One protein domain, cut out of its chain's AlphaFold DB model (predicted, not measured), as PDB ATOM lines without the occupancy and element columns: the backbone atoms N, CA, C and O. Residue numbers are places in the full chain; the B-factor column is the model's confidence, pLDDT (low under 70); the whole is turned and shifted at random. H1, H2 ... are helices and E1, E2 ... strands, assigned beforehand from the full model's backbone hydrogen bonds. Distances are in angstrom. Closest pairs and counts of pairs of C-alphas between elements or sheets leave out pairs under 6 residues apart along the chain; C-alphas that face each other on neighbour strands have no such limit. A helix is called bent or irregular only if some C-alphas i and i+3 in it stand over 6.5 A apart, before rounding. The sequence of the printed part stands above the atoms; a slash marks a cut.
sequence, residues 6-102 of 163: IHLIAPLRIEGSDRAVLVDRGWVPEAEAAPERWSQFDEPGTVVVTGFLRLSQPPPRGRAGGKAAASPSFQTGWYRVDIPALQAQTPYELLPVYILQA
ATOM      1  N   ILE A   6      22.870  47.751   2.704       93.06
ATOM      2  CA  ILE A   6      23.607  46.491   2.814       93.06
ATOM      3  C   ILE A   6      22.724  45.404   3.407       93.06
ATOM      4  O   ILE A   6      21.756  45.693   4.102       93.06
ATOM      5  N   HIS A   7      23.097  44.152   3.175       94.00
ATOM      6  CA  HIS A   7      22.552  43.025   3.923       94.00
ATOM      7  C   HIS A   7      23.460  42.713   5.109       94.00
ATOM      8  O   HIS A   7      24.676  42.585   4.941       94.00
ATOM      9  N   LEU A   8      22.876  42.595   6.300       94.50
ATOM     10  CA  LEU A   8      23.617  42.242   7.504       94.50
ATOM     11  C   LEU A   8      23.755  40.719   7.585       94.50
ATOM     12  O   LEU A   8      22.768  40.006   7.747       94.50
ATOM     13  N   ILE A   9      24.987  40.222   7.486       94.50
ATOM     14  CA  ILE A   9      25.291  38.793   7.600       94.50
ATOM     15  C   ILE A   9      25.907  38.520   8.971       94.50
ATOM     16  O   ILE A   9      26.936  39.101   9.311       94.50
ATOM     17  N   ALA A  10      25.310  37.604   9.733       93.69
ATOM     18  CA  ALA A  10      25.785  37.219  11.058       93.69
ATOM     19  C   ALA A  10      26.049  35.702  11.143       93.69
ATOM     20  O   ALA A  10      25.189  34.913  10.745       93.69
ATOM     21  N   PRO A  11      27.207  35.258  11.666       94.88
ATOM     22  CA  PRO A  11      27.431  33.853  11.992       94.88
ATOM     23  C   PRO A  11      26.729  33.494  13.309       94.88
ATOM     24  O   PRO A  11      27.048  34.046  14.360       94.88
ATOM     25  N   LEU A  12      25.806  32.535  13.269       95.81
ATOM     26  CA  LEU A  12      25.142  31.995  14.456       95.81
ATOM     27  C   LEU A  12      25.679  30.599  14.750       95.81
ATOM     28  O   LEU A  12      25.626  29.714  13.895       95.81
ATOM     29  N   ARG A  13      26.187  30.392  15.968       96.12
ATOM     30  CA  ARG A  13      26.666  29.079  16.411       96.12
ATOM     31  C   ARG A  13      25.480  28.163  16.703       96.12
ATOM     32  O   ARG A  13      24.532  28.569  17.370       96.12
ATOM     33  N   ILE A  14      25.551  26.930  16.219       95.38
ATOM     34  CA  ILE A  14      24.525  25.918  16.461       95.38
ATOM     35  C   ILE A  14      24.737  25.372  17.871       95.38
ATOM     36  O   ILE A  14      25.826  24.891  18.199       95.38
ATOM     37  N   GLU A  15      23.699  25.463  18.697       94.38
ATOM     38  CA  GLU A  15      23.716  24.988  20.080       94.38
ATOM     39  C   GLU A  15      24.222  23.538  20.168       94.38
ATOM     40  O   GLU A  15      23.812  22.668  19.401       94.38
ATOM     41  N   GLY A  16      25.160  23.286  21.086       92.88
ATOM     42  CA  GLY A  16      25.772  21.966  21.260       92.88
ATOM     43  C   GLY A  16      26.815  21.574  20.204       92.88
ATOM     44  O   GLY A  16      27.211  20.411  20.169       92.88
ATOM     45  N   SER A  17      27.283  22.499  19.356       93.38
ATOM     46  CA  SER A  17      28.347  22.231  18.377       93.38
ATOM     47  C   SER A  17      29.321  23.405  18.196       93.38
ATOM     48  O   SER A  17      29.007  24.547  18.532       93.38
ATOM     49  N   ASP A  18      30.473  23.128  17.581       90.38
ATOM     50  CA  ASP A  18      31.452  24.147  17.159       90.38
ATOM     51  C   ASP A  18      31.143  24.746  15.773       90.38
ATOM     52  O   ASP A  18      31.894  25.571  15.243       90.38
ATOM     53  N   ARG A  19      30.024  24.328  15.169       96.50
ATOM     54  CA  ARG A  19      29.613  24.748  13.831       96.50
ATOM     55  C   ARG A  19      28.747  25.996  13.910       96.50
ATOM     56  O   ARG A  19      27.968  26.181  14.847       96.50
ATOM     57  N   ALA A  20      28.844  26.837  12.893       97.12
ATOM     58  CA  ALA A  20      28.009  28.011  12.733       97.12
ATOM     59  C   ALA A  20      27.343  28.029  11.358       97.12
ATOM     60  O   ALA A  20      27.857  27.504  10.372       97.12
ATOM     61  N   VAL A  21      26.176  28.654  11.289       97.06
ATOM     62  CA  VAL A  21      25.475  28.945  10.043       97.06
ATOM     63  C   VAL A  21      25.460  30.452   9.840       97.06
ATOM     64  O   VAL A  21      25.225  31.212  10.779       97.06
ATOM     65  N   LEU A  22      25.746  30.897   8.619       97.25
ATOM     66  CA  LEU A  22      25.578  32.303   8.269       97.25
ATOM     67  C   LEU A  22      24.090  32.600   8.098       97.25
ATOM     68  O   LEU A  22      23.376  31.844   7.435       97.25
ATOM     69  N   VAL A  23      23.642  33.714   8.660       96.56
ATOM     70  CA  VAL A  23      22.268  34.193   8.533       96.56
ATOM     71  C   VAL A  23      22.292  35.598   7.949       96.56
ATOM     72  O   VAL A  23      22.898  36.502   8.521       96.56
ATOM     73  N   ASP A  24      21.636  35.770   6.805       95.75
ATOM     74  CA  ASP A  24      21.261  37.076   6.273       95.75
ATOM     75  C   ASP A  24      20.061  37.579   7.075       95.75
ATOM     76  O   ASP A  24      18.955  37.038   6.978       95.75
ATOM     77  N   ARG A  25      20.327  38.571   7.926       94.06
ATOM     78  CA  ARG A  25      19.372  39.159   8.869       94.06
ATOM     79  C   ARG A  25      18.403  40.124   8.194       94.06
ATOM     80  O   ARG A  25      17.415  40.490   8.828       94.06
ATOM     81  N   GLY A  26      18.671  40.524   6.950       93.69
ATOM     82  CA  GLY A  26      17.891  41.499   6.203       93.69
ATOM     83  C   GLY A  26      18.700  42.716   5.755       93.69
ATOM     84  O   GLY A  26      19.893  42.864   6.037       93.69
ATOM     85  N   TRP A  27      18.010  43.599   5.041       94.31
ATOM     86  CA  TRP A  27      18.549  44.814   4.451       94.31
ATOM     87  C   TRP A  27      18.502  45.994   5.432       94.31
ATOM     88  O   TRP A  27      17.503  46.224   6.115       94.31
ATOM     89  N   VAL A  28      19.578  46.775   5.474       93.69
ATOM     90  CA  VAL A  28      19.715  47.995   6.276       93.69
ATOM     91  C   VAL A  28      20.090  49.159   5.353       93.69
ATOM     92  O   VAL A  28      21.040  49.020   4.575       93.69
ATOM     93  N   PRO A  29      19.400  50.315   5.434       93.25
ATOM     94  CA  PRO A  29      19.785  51.519   4.709       93.25
ATOM     95  C   PRO A  29      21.227  51.919   5.015       93.25
ATOM     96  O   PRO A  29      21.668  51.846   6.159       93.25
ATOM     97  N   GLU A  30      21.950  52.423   4.018       91.00
ATOM     98  CA  GLU A  30      23.362  52.808   4.170       91.00
ATOM     99  C   GLU A  30      23.584  53.809   5.321       91.00
ATOM    100  O   GLU A  30      24.541  53.685   6.082       91.00
ATOM    101  N   ALA A  31      22.645  54.740   5.518       89.81
ATOM    102  CA  ALA A  31      22.676  55.719   6.607       89.81
ATOM    103  C   ALA A  31      22.645  55.093   8.020       89.81
ATOM    104  O   ALA A  31      23.047  55.730   8.995       89.81
ATOM    105  N   GLU A  32      22.175  53.851   8.143       89.25
ATOM    106  CA  GLU A  32      22.076  53.102   9.400       89.25
ATOM    107  C   GLU A  32      23.056  51.923   9.477       89.25
ATOM    108  O   GLU A  32      23.133  51.240  10.497       89.25
ATOM    109  N   ALA A  33      23.842  51.722   8.420       88.06
ATOM    110  CA  ALA A  33      24.728  50.585   8.221       88.06
ATOM    111  C   ALA A  33      26.182  50.831   8.664       88.06
ATOM    112  O   ALA A  33      27.063  50.036   8.330       88.06
ATOM    113  N   ALA A  34      26.450  51.914   9.399       88.94
ATOM    114  CA  ALA A  34      27.785  52.217   9.913       88.94
ATOM    115  C   ALA A  34      28.287  51.087  10.844       88.94
ATOM    116  O   ALA A  34      27.529  50.681  11.734       88.94
ATOM    117  N   PRO A  35      29.532  50.586  10.684       86.44
ATOM    118  CA  PRO A  35      30.055  49.462  11.468       86.44
ATOM    119  C   PRO A  35      29.947  49.634  12.985       86.44
ATOM    120  O   PRO A  35      29.696  48.674  13.708       86.44
ATOM    121  N   GLU A  36      30.075  50.864  13.477       89.12
ATOM    122  CA  GLU A  36      30.014  51.200  14.902       89.12
ATOM    123  C   GLU A  36      28.616  50.991  15.498       89.12
ATOM    124  O   GLU A  36      28.468  50.905  16.716       89.12
ATOM    125  N   ARG A  37      27.583  50.919  14.652       88.06
ATOM    126  CA  ARG A  37      26.186  50.747  15.056       88.06
ATOM    127  C   ARG A  37      25.686  49.314  14.902       88.06
ATOM    128  O   ARG A  37      24.558  49.044  15.297       88.06
ATOM    129  N   TRP A  38      26.474  48.393  14.349       88.69
ATOM    130  CA  TRP A  38      26.001  47.032  14.063       88.69
ATOM    131  C   TRP A  38      25.553  46.261  15.303       88.69
ATOM    132  O   TRP A  38      24.610  45.482  15.209       88.69
ATOM    133  N   SER A  39      26.144  46.542  16.465       89.06
ATOM    134  CA  SER A  39      25.755  45.922  17.737       89.06
ATOM    135  C   SER A  39      24.308  46.208  18.148       89.06
ATOM    136  O   SER A  39      23.738  45.465  18.941       89.06
ATOM    137  N   GLN A  40      23.669  47.246  17.592       91.00
ATOM    138  CA  GLN A  40      22.242  47.506  17.816       91.00
ATOM    139  C   GLN A  40      21.344  46.398  17.230       91.00
ATOM    140  O   GLN A  40      20.186  46.290  17.618       91.00
ATOM    141  N   PHE A  41      21.868  45.605  16.289       90.56
ATOM    142  CA  PHE A  41      21.173  44.495  15.636       90.56
ATOM    143  C   PHE A  41      21.535  43.130  16.241       90.56
ATOM    144  O   PHE A  41      21.103  42.099  15.722       90.56
ATOM    145  N   ASP A  42      22.336  43.103  17.309       89.88
ATOM    146  CA  ASP A  42      22.679  41.861  17.991       89.88
ATOM    147  C   ASP A  42      21.451  41.299  18.717       89.88
ATOM    148  O   ASP A  42      20.773  41.984  19.482       89.88
ATOM    149  N   GLU A  43      21.191  40.012  18.508       89.12
ATOM    150  CA  GLU A  43      20.166  39.254  19.227       89.12
ATOM    151  C   GLU A  43      20.882  38.330  20.231       89.12
ATOM    152  O   GLU A  43      21.327  37.243  19.850       89.12
ATOM    153  N   PRO A  44      21.091  38.757  21.493       88.19
ATOM    154  CA  PRO A  44      21.897  38.002  22.443       88.19
ATOM    155  C   PRO A  44      21.192  36.725  22.918       88.19
ATOM    156  O   PRO A  44      19.982  36.696  23.128       88.19
ATOM    157  N   GLY A  45      21.988  35.690  23.191       91.94
ATOM    158  CA  GLY A  45      21.506  34.414  23.719       91.94
ATOM    159  C   GLY A  45      21.116  33.412  22.631       91.94
ATOM    160  O   GLY A  45      21.590  33.482  21.499       91.94
ATOM    161  N   THR A  46      20.296  32.429  23.007       93.56
ATOM    162  CA  THR A  46      19.812  31.395  22.085       93.56
ATOM    163  C   THR A  46      18.605  31.916  21.317       93.56
ATOM    164  O   THR A  46      17.611  32.320  21.919       93.56
ATOM    165  N   VAL A  47      18.680  31.869  19.986       93.38
ATOM    166  CA  VAL A  47      17.617  32.323  19.082       93.38
ATOM    167  C   VAL A  47      17.153  31.192  18.169       93.38
ATOM    168  O   VAL A  47      17.950  30.364  17.728       93.38
ATOM    169  N   VAL A  48      15.856  31.175  17.857       93.19
ATOM    170  CA  VAL A  48      15.282  30.289  16.837       93.19
ATOM    171  C   VAL A  48      15.158  31.082  15.542       93.19
ATOM    172  O   VAL A  48      14.417  32.060  15.479       93.19
ATOM    173  N   VAL A  49      15.881  30.661  14.505       93.19
ATOM    174  CA  VAL A  49      15.855  31.318  13.193       93.19
ATOM    175  C   VAL A  49      15.014  30.501  12.222       93.19
ATOM    176  O   VAL A  49      15.324  29.345  11.941       93.19
ATOM    177  N   THR A  50      13.985  31.137  11.669       93.75
ATOM    178  CA  THR A  50      13.202  30.611  10.543       93.75
ATOM    179  C   THR A  50      13.607  31.353   9.275       93.75
ATOM    180  O   THR A  50      13.838  32.563   9.301       93.75
ATOM    181  N   GLY A  51      13.731  30.644   8.155       94.50
ATOM    182  CA  GLY A  51      14.185  31.250   6.912       94.50
ATOM    183  C   GLY A  51      14.377  30.261   5.774       94.50
ATOM    184  O   GLY A  51      14.043  29.080   5.873       94.50
ATOM    185  N   PHE A  52      14.950  30.757   4.686       95.06
ATOM    186  CA  PHE A  52      15.170  30.010   3.456       95.06
ATOM    187  C   PHE A  52      16.636  29.627   3.320       95.06
ATOM    188  O   PHE A  52      17.518  30.483   3.366       95.06
ATOM    189  N   LEU A  53      16.903  28.349   3.067       95.56
ATOM    190  CA  LEU A  53      18.253  27.897   2.759       95.56
ATOM    191  C   LEU A  53      18.725  28.443   1.409       95.56
ATOM    192  O   LEU A  53      17.981  28.514   0.422       95.56
ATOM    193  N   ARG A  54      19.998  28.819   1.373       95.00
ATOM    194  CA  ARG A  54      20.709  29.294   0.194       95.00
ATOM    195  C   ARG A  54      22.082  28.642   0.122       95.00
ATOM    196  O   ARG A  54      22.742  28.401   1.133       95.00
ATOM    197  N   LEU A  55      22.503  28.346  -1.101       95.00
ATOM    198  CA  LEU A  55      23.844  27.844  -1.378       95.00
ATOM    199  C   LEU A  55      24.848  28.996  -1.354       95.00
ATOM    200  O   LEU A  55      24.495  30.120  -1.709       95.00
ATOM    201  N   SER A  56      26.103  28.694  -1.010       93.06
ATOM    202  CA  SER A  56      27.223  29.626  -1.195       93.06
ATOM    203  C   SER A  56      27.228  30.211  -2.611       93.06
ATOM    204  O   SER A  56      26.936  29.509  -3.584       93.06
ATOM    205  N   GLN A  57      27.591  31.485  -2.733       89.88
ATOM    206  CA  GLN A  57      27.606  32.236  -3.986       89.88
ATOM    207  C   GLN A  57      29.044  32.586  -4.406       89.88
ATOM    208  O   GLN A  57      29.421  33.763  -4.398       89.88
ATOM    209  N   PRO A  58      29.867  31.592  -4.792       83.06
ATOM    210  CA  PRO A  58      31.217  31.862  -5.255       83.06
ATOM    211  C   PRO A  58      31.191  32.674  -6.561       83.06
ATOM    212  O   PRO A  58      30.214  32.629  -7.322       83.06
ATOM    213  N   PRO A  59      32.265  33.415  -6.870       76.38
ATOM    214  CA  PRO A  59      32.368  34.137  -8.128       76.38
ATOM    215  C   PRO A  59      32.264  33.185  -9.340       76.38
ATOM    216  O   PRO A  59      32.710  32.035  -9.271       76.38
ATOM    217  N   PRO A  60      31.720  33.649 -10.484       72.88
ATOM    218  CA  PRO A  60      31.647  32.844 -11.700       72.88
ATOM    219  C   PRO A  60      33.031  32.345 -12.129       72.88
ATOM    220  O   PRO A  60      33.994  33.118 -12.179       72.88
ATOM    221  N   ARG A  61      33.121  31.060 -12.493       63.94
ATOM    222  CA  ARG A  61      34.353  30.464 -13.029       63.94
ATOM    223  C   ARG A  61      34.818  31.256 -14.260       63.94
ATOM    224  O   ARG A  61      34.024  31.543 -15.147       63.94
ATOM    225  N   GLY A  62      36.101  31.620 -14.302       56.38
ATOM    226  CA  GLY A  62      36.716  32.329 -15.436       56.38
ATOM    227  C   GLY A  62      36.693  33.861 -15.365       56.38
ATOM    228  O   GLY A  62      37.355  34.509 -16.172       56.38
ATOM    229  N   ARG A  63      36.018  34.477 -14.382       54.88
ATOM    230  CA  ARG A  63      36.098  35.931 -14.175       54.88
ATOM    231  C   ARG A  63      37.300  36.264 -13.289       54.88
ATOM    232  O   ARG A  63      37.166  36.448 -12.084       54.88
ATOM    233  N   ALA A  64      38.474  36.409 -13.901       45.75
ATOM    234  CA  ALA A  64      39.732  36.824 -13.258       45.75
ATOM    235  C   ALA A  64      39.730  38.265 -12.673       45.75
ATOM    236  O   ALA A  64      40.788  38.833 -12.420       45.75
ATOM    237  N   GLY A  65      38.556  38.869 -12.462       44.44
ATOM    238  CA  GLY A  65      38.381  40.207 -11.886       44.44
ATOM    239  C   GLY A  65      37.728  40.220 -10.502       44.44
ATOM    240  O   GLY A  65      37.660  41.268  -9.874       44.44
ATOM    241  N   GLY A  66      37.259  39.076 -10.005       45.66
ATOM    242  CA  GLY A  66      36.782  38.943  -8.634       45.66
ATOM    243  C   GLY A  66      37.826  38.219  -7.815       45.66
ATOM    244  O   GLY A  66      37.639  37.051  -7.494       45.66
ATOM    245  N   LYS A  67      38.939  38.881  -7.495       45.78
ATOM    246  CA  LYS A  67      39.759  38.428  -6.378       45.78
ATOM    247  C   LYS A  67      38.899  38.544  -5.106       45.78
ATOM    248  O   LYS A  67      39.052  39.491  -4.354       45.78
ATOM    249  N   ALA A  68      38.112  37.514  -4.809       48.22
ATOM    250  CA  ALA A  68      38.161  36.918  -3.480       48.22
ATOM    251  C   ALA A  68      39.486  36.132  -3.369       48.22
ATOM    252  O   ALA A  68      39.533  34.984  -2.947       48.22
ATOM    253  N   ALA A  69      40.598  36.728  -3.825       46.28
ATOM    254  CA  ALA A  69      41.879  36.378  -3.261       46.28
ATOM    255  C   ALA A  69      41.688  36.750  -1.807       46.28
ATOM    256  O   ALA A  69      41.339  37.904  -1.560       46.28
ATOM    257  N   ALA A  70      41.802  35.770  -0.916       50.00
ATOM    258  CA  ALA A  70      41.893  35.989   0.512       50.00
ATOM    259  C   ALA A  70      42.715  37.261   0.728       50.00
ATOM    260  O   ALA A  70      43.932  37.269   0.524       50.00
ATOM    261  N   SER A  71      42.026  38.377   0.972       50.44
ATOM    262  CA  SER A  71      42.716  39.602   1.302       50.44
ATOM    263  C   SER A  71      43.337  39.279   2.650       50.44
ATOM    264  O   SER A  71      42.624  38.787   3.524       50.44
ATOM    265  N   PRO A  72      44.647  39.477   2.846       55.50
ATOM    266  CA  PRO A  72      45.264  39.200   4.140       55.50
ATOM    267  C   PRO A  72      44.680  40.082   5.258       55.50
ATOM    268  O   PRO A  72      44.933  39.838   6.433       55.50
ATOM    269  N   SER A  73      43.900  41.106   4.897       71.94
ATOM    270  CA  SER A  73      43.143  41.960   5.800       71.94
ATOM    271  C   SER A  73      41.686  41.519   5.939       71.94
ATOM    272  O   SER A  73      41.037  41.146   4.959       71.94
ATOM    273  N   PHE A  74      41.163  41.666   7.155       80.44
ATOM    274  CA  PHE A  74      39.746  41.510   7.461       80.44
ATOM    275  C   PHE A  74      38.877  42.425   6.575       80.44
ATOM    276  O   PHE A  74      39.231  43.581   6.328       80.44
ATOM    277  N   GLN A  75      37.751  41.906   6.092       85.88
ATOM    278  CA  GLN A  75      36.798  42.573   5.214       85.88
ATOM    279  C   GLN A  75      35.415  42.585   5.859       85.88
ATOM    280  O   GLN A  75      34.834  41.547   6.160       85.88
ATOM    281  N   THR A  76      34.865  43.785   5.998       85.69
ATOM    282  CA  THR A  76      33.528  44.032   6.549       85.69
ATOM    283  C   THR A  76      32.428  44.033   5.485       85.69
ATOM    284  O   THR A  76      31.256  43.965   5.830       85.69
ATOM    285  N   GLY A  77      32.781  44.104   4.195       88.06
ATOM    286  CA  GLY A  77      31.830  44.227   3.088       88.06
ATOM    287  C   GLY A  77      32.051  43.188   1.995       88.06
ATOM    288  O   GLY A  77      33.178  42.974   1.547       88.06
ATOM    289  N   TRP A  78      30.956  42.578   1.539       88.81
ATOM    290  CA  TRP A  78      30.955  41.510   0.541       88.81
ATOM    291  C   TRP A  78      29.858  41.734  -0.498       88.81
ATOM    292  O   TRP A  78      28.719  42.030  -0.158       88.81
ATOM    293  N   TYR A  79      30.184  41.535  -1.777       88.81
ATOM    294  CA  TYR A  79      29.191  41.600  -2.860       88.81
ATOM    295  C   TYR A  79      28.357  40.320  -3.004       88.81
ATOM    296  O   TYR A  79      27.360  40.312  -3.721       88.81
ATOM    297  N   ARG A  80      28.823  39.213  -2.420       89.06
ATOM    298  CA  ARG A  80      28.215  37.879  -2.480       89.06
ATOM    299  C   ARG A  80      28.523  37.136  -1.191       89.06
ATOM    300  O   ARG A  80      29.589  37.343  -0.614       89.06
ATOM    301  N   VAL A  81      27.642  36.220  -0.802       92.50
ATOM    302  CA  VAL A  81      27.889  35.319   0.329       92.50
ATOM    303  C   VAL A  81      28.779  34.158  -0.135       92.50
ATOM    304  O   VAL A  81      28.302  33.067  -0.446       92.50
ATOM    305  N   ASP A  82      30.084  34.416  -0.245       92.00
ATOM    306  CA  ASP A  82      31.108  33.410  -0.547       92.00
ATOM    307  C   ASP A  82      31.588  32.761   0.759       92.00
ATOM    308  O   ASP A  82      32.459  33.278   1.461       92.00
ATOM    309  N   ILE A  83      30.969  31.633   1.112       93.75
ATOM    310  CA  ILE A  83      31.197  30.950   2.393       93.75
ATOM    311  C   ILE A  83      32.672  30.548   2.580       93.75
ATOM    312  O   ILE A  83      33.215  30.855   3.639       93.75
ATOM    313  N   PRO A  84      33.364  29.928   1.601       90.88
ATOM    314  CA  PRO A  84      34.804  29.676   1.703       90.88
ATOM    315  C   PRO A  84      35.647  30.914   2.032       90.88
ATOM    316  O   PRO A  84      36.600  30.826   2.807       90.88
ATOM    317  N   ALA A  85      35.308  32.070   1.464       89.19
ATOM    318  CA  ALA A  85      36.050  33.300   1.705       89.19
ATOM    319  C   ALA A  85      35.736  33.907   3.089       89.19
ATOM    320  O   ALA A  85      36.643  34.394   3.767       89.19
ATOM    321  N   LEU A  86      34.481  33.816   3.543       91.69
ATOM    322  CA  LEU A  86      34.054  34.209   4.893       91.69
ATOM    323  C   LEU A  86      34.611  33.279   5.981       91.69
ATOM    324  O   LEU A  86      34.956  33.740   7.071       91.69
ATOM    325  N   GLN A  87      34.767  31.987   5.685       92.62
ATOM    326  CA  GLN A  87      35.360  31.000   6.588       92.62
ATOM    327  C   GLN A  87      36.776  31.398   7.011       92.62
ATOM    328  O   GLN A  87      37.142  31.199   8.165       92.62
ATOM    329  N   ALA A  88      37.560  32.004   6.112       90.44
ATOM    330  CA  ALA A  88      38.918  32.457   6.413       90.44
ATOM    331  C   ALA A  88      38.978  33.567   7.484       90.44
ATOM    332  O   ALA A  88      40.044  33.825   8.035       90.44
ATOM    333  N   GLN A  89      37.849  34.222   7.771       88.75
ATOM    334  CA  GLN A  89      37.730  35.328   8.727       88.75
ATOM    335  C   GLN A  89      36.787  34.997   9.893       88.75
ATOM    336  O   GLN A  89      36.559  35.840  10.759       88.75
ATOM    337  N   THR A  90      36.246  33.775   9.925       90.12
ATOM    338  CA  THR A  90      35.294  33.318  10.941       90.12
ATOM    339  C   THR A  90      35.944  32.234  11.803       90.12
ATOM    340  O   THR A  90      36.470  31.268  11.255       90.12
ATOM    341  N   PRO A  91      35.896  32.339  13.144       90.75
ATOM    342  CA  PRO A  91      36.551  31.373  14.033       90.75
ATOM    343  C   PRO A  91      35.801  30.036  14.170       90.75
ATOM    344  O   PRO A  91      36.322  29.107  14.776       90.75
ATOM    345  N   TYR A  92      34.579  29.945  13.642       92.06
ATOM    346  CA  TYR A  92      33.705  28.772  13.716       92.06
ATOM    347  C   TYR A  92      33.713  27.996  12.397       92.06
ATOM    348  O   TYR A  92      33.927  28.586  11.337       92.06
ATOM    349  N   GLU A  93      33.409  26.697  12.438       96.00
ATOM    350  CA  GLU A  93      33.214  25.903  11.218       96.00
ATOM    351  C   GLU A  93      31.875  26.275  10.565       96.00
ATOM    352  O   GLU A  93      30.805  25.948  11.081       96.00
ATOM    353  N   LEU A  94      31.917  26.969   9.429       97.06
ATOM    354  CA  LEU A  94      30.725  27.386   8.705       97.06
ATOM    355  C   LEU A  94      30.098  26.217   7.941       97.06
ATOM    356  O   LEU A  94      30.768  25.489   7.205       97.06
ATOM    357  N   LEU A  95      28.775  26.078   8.043       97.12
ATOM    358  CA  LEU A  95      28.017  25.209   7.147       97.12
ATOM    359  C   LEU A  95      28.172  25.674   5.687       97.12
ATOM    360  O   LEU A  95      28.222  26.876   5.432       97.12
ATOM    361  N   PRO A  96      28.145  24.764   4.692       95.94
ATOM    362  CA  PRO A  96      28.248  25.113   3.268       95.94
ATOM    363  C   PRO A  96      26.959  25.737   2.690       95.94
ATOM    364  O   PRO A  96      26.717  25.692   1.482       95.94
ATOM    365  N   VAL A  97      26.120  26.302   3.555       96.75
ATOM    366  CA  VAL A  97      24.843  26.952   3.260       96.75
ATOM    367  C   VAL A  97      24.673  28.155   4.182       96.75
ATOM    368  O   VAL A  97      25.241  28.198   5.273       96.75
ATOM    369  N   TYR A  98      23.858  29.112   3.759       97.00
ATOM    370  CA  TYR A  98      23.421  30.219   4.601       97.00
ATOM    371  C   TYR A  98      21.895  30.306   4.610       97.00
ATOM    372  O   TYR A  98      21.220  29.737   3.747       97.00
ATOM    373  N   ILE A  99      21.348  30.986   5.610       96.94
ATOM    374  CA  ILE A  99      19.910  31.180   5.783       96.94
ATOM    375  C   ILE A  99      19.576  32.624   5.432       96.94
ATOM    376  O   ILE A  99      20.176  33.542   5.977       96.94
ATOM    377  N   LEU A 100      18.602  32.828   4.552       95.69
ATOM    378  CA  LEU A 100      17.907  34.106   4.423       95.69
ATOM    379  C   LEU A 100      16.786  34.135   5.457       95.69
ATOM    380  O   LEU A 100      15.840  33.354   5.336       95.69
ATOM    381  N   GLN A 101      16.910  34.972   6.486       94.94
ATOM    382  CA  GLN A 101      15.937  35.012   7.572       94.94
ATOM    383  C   GLN A 101      14.571  35.472   7.051       94.94
ATOM    384  O   GLN A 101      14.466  36.483   6.355       94.94
ATOM    385  N   ALA A 102      13.529  34.710   7.378       93.06
ATOM    386  CA  ALA A 102      12.164  35.061   7.015       93.06
ATOM    387  C   ALA A 102      11.693  36.285   7.821       93.06
ATOM    388  O   ALA A 102      12.163  36.491   8.947       93.06
TER     389      ALA A 102
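This is residues 6 to 102 of the 163 residues of the protein "SURF1-like protein" of Chloroflexi bacterium (UniProt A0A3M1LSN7). A strongly twisted four-strand sheet, built on the long hairpin E1 and E2, has short helix H2 over E4; residues 60 to 65 of a long loop stick out. The 97 printed residues include, in chain order, E1, E2, H1, E3, H2 and E4; under half are in named elements, class mixed. The mixed sheet runs E1, E2, E4, E3. The whole is compact, radius of gyration of the C-alphas 14.0 A, spanning 41 by 34 by 25 A.

Find E1, residues 6 to 13, from C-alpha 6 at (23.607, 46.491, 2.814), 22.3 A long. E2, residues 19 to 29, runs 29.9 A. E4, residues 93 to 101, runs 19.9 A to C-alpha 101 at (15.937, 35.012, 7.572), and bends by 81 degrees at residue 96. E3 is residues 51 to 55, H1 35 to 41, H2 83 to 87.

Look at hairpin E1 and E2, antiparallel: N 8 and O 26 are 3.0 A apart. E2 and E4 are parallel, N 99 to O 22 at 2.9 A; E4 and E3 antiparallel, N 54 to O 98 at 2.8 A. H2 is on the sheet over E4, height 8.3 A; its closest C-alphas to E4 are Gln 87 and Leu 94, 6.2 A. H1 is only just not on the sheet, with 4 pairs of C-alphas within 10 A, and irregular: C-alphas 36 and 39 are 7.4 A apart. In H2 the O i to N i+4 pair is within hydrogen-bond range; in H1, 0 of 3, but 3 of 4 O i to N i+3 pairs.

The farthest C-alphas, Gly 45 and Gly 62, are 42.1 A apart. The printed part has no cut. The link E3 to H2 is long, 27 residues; within it residues 61 to 72 have pLDDT under 70.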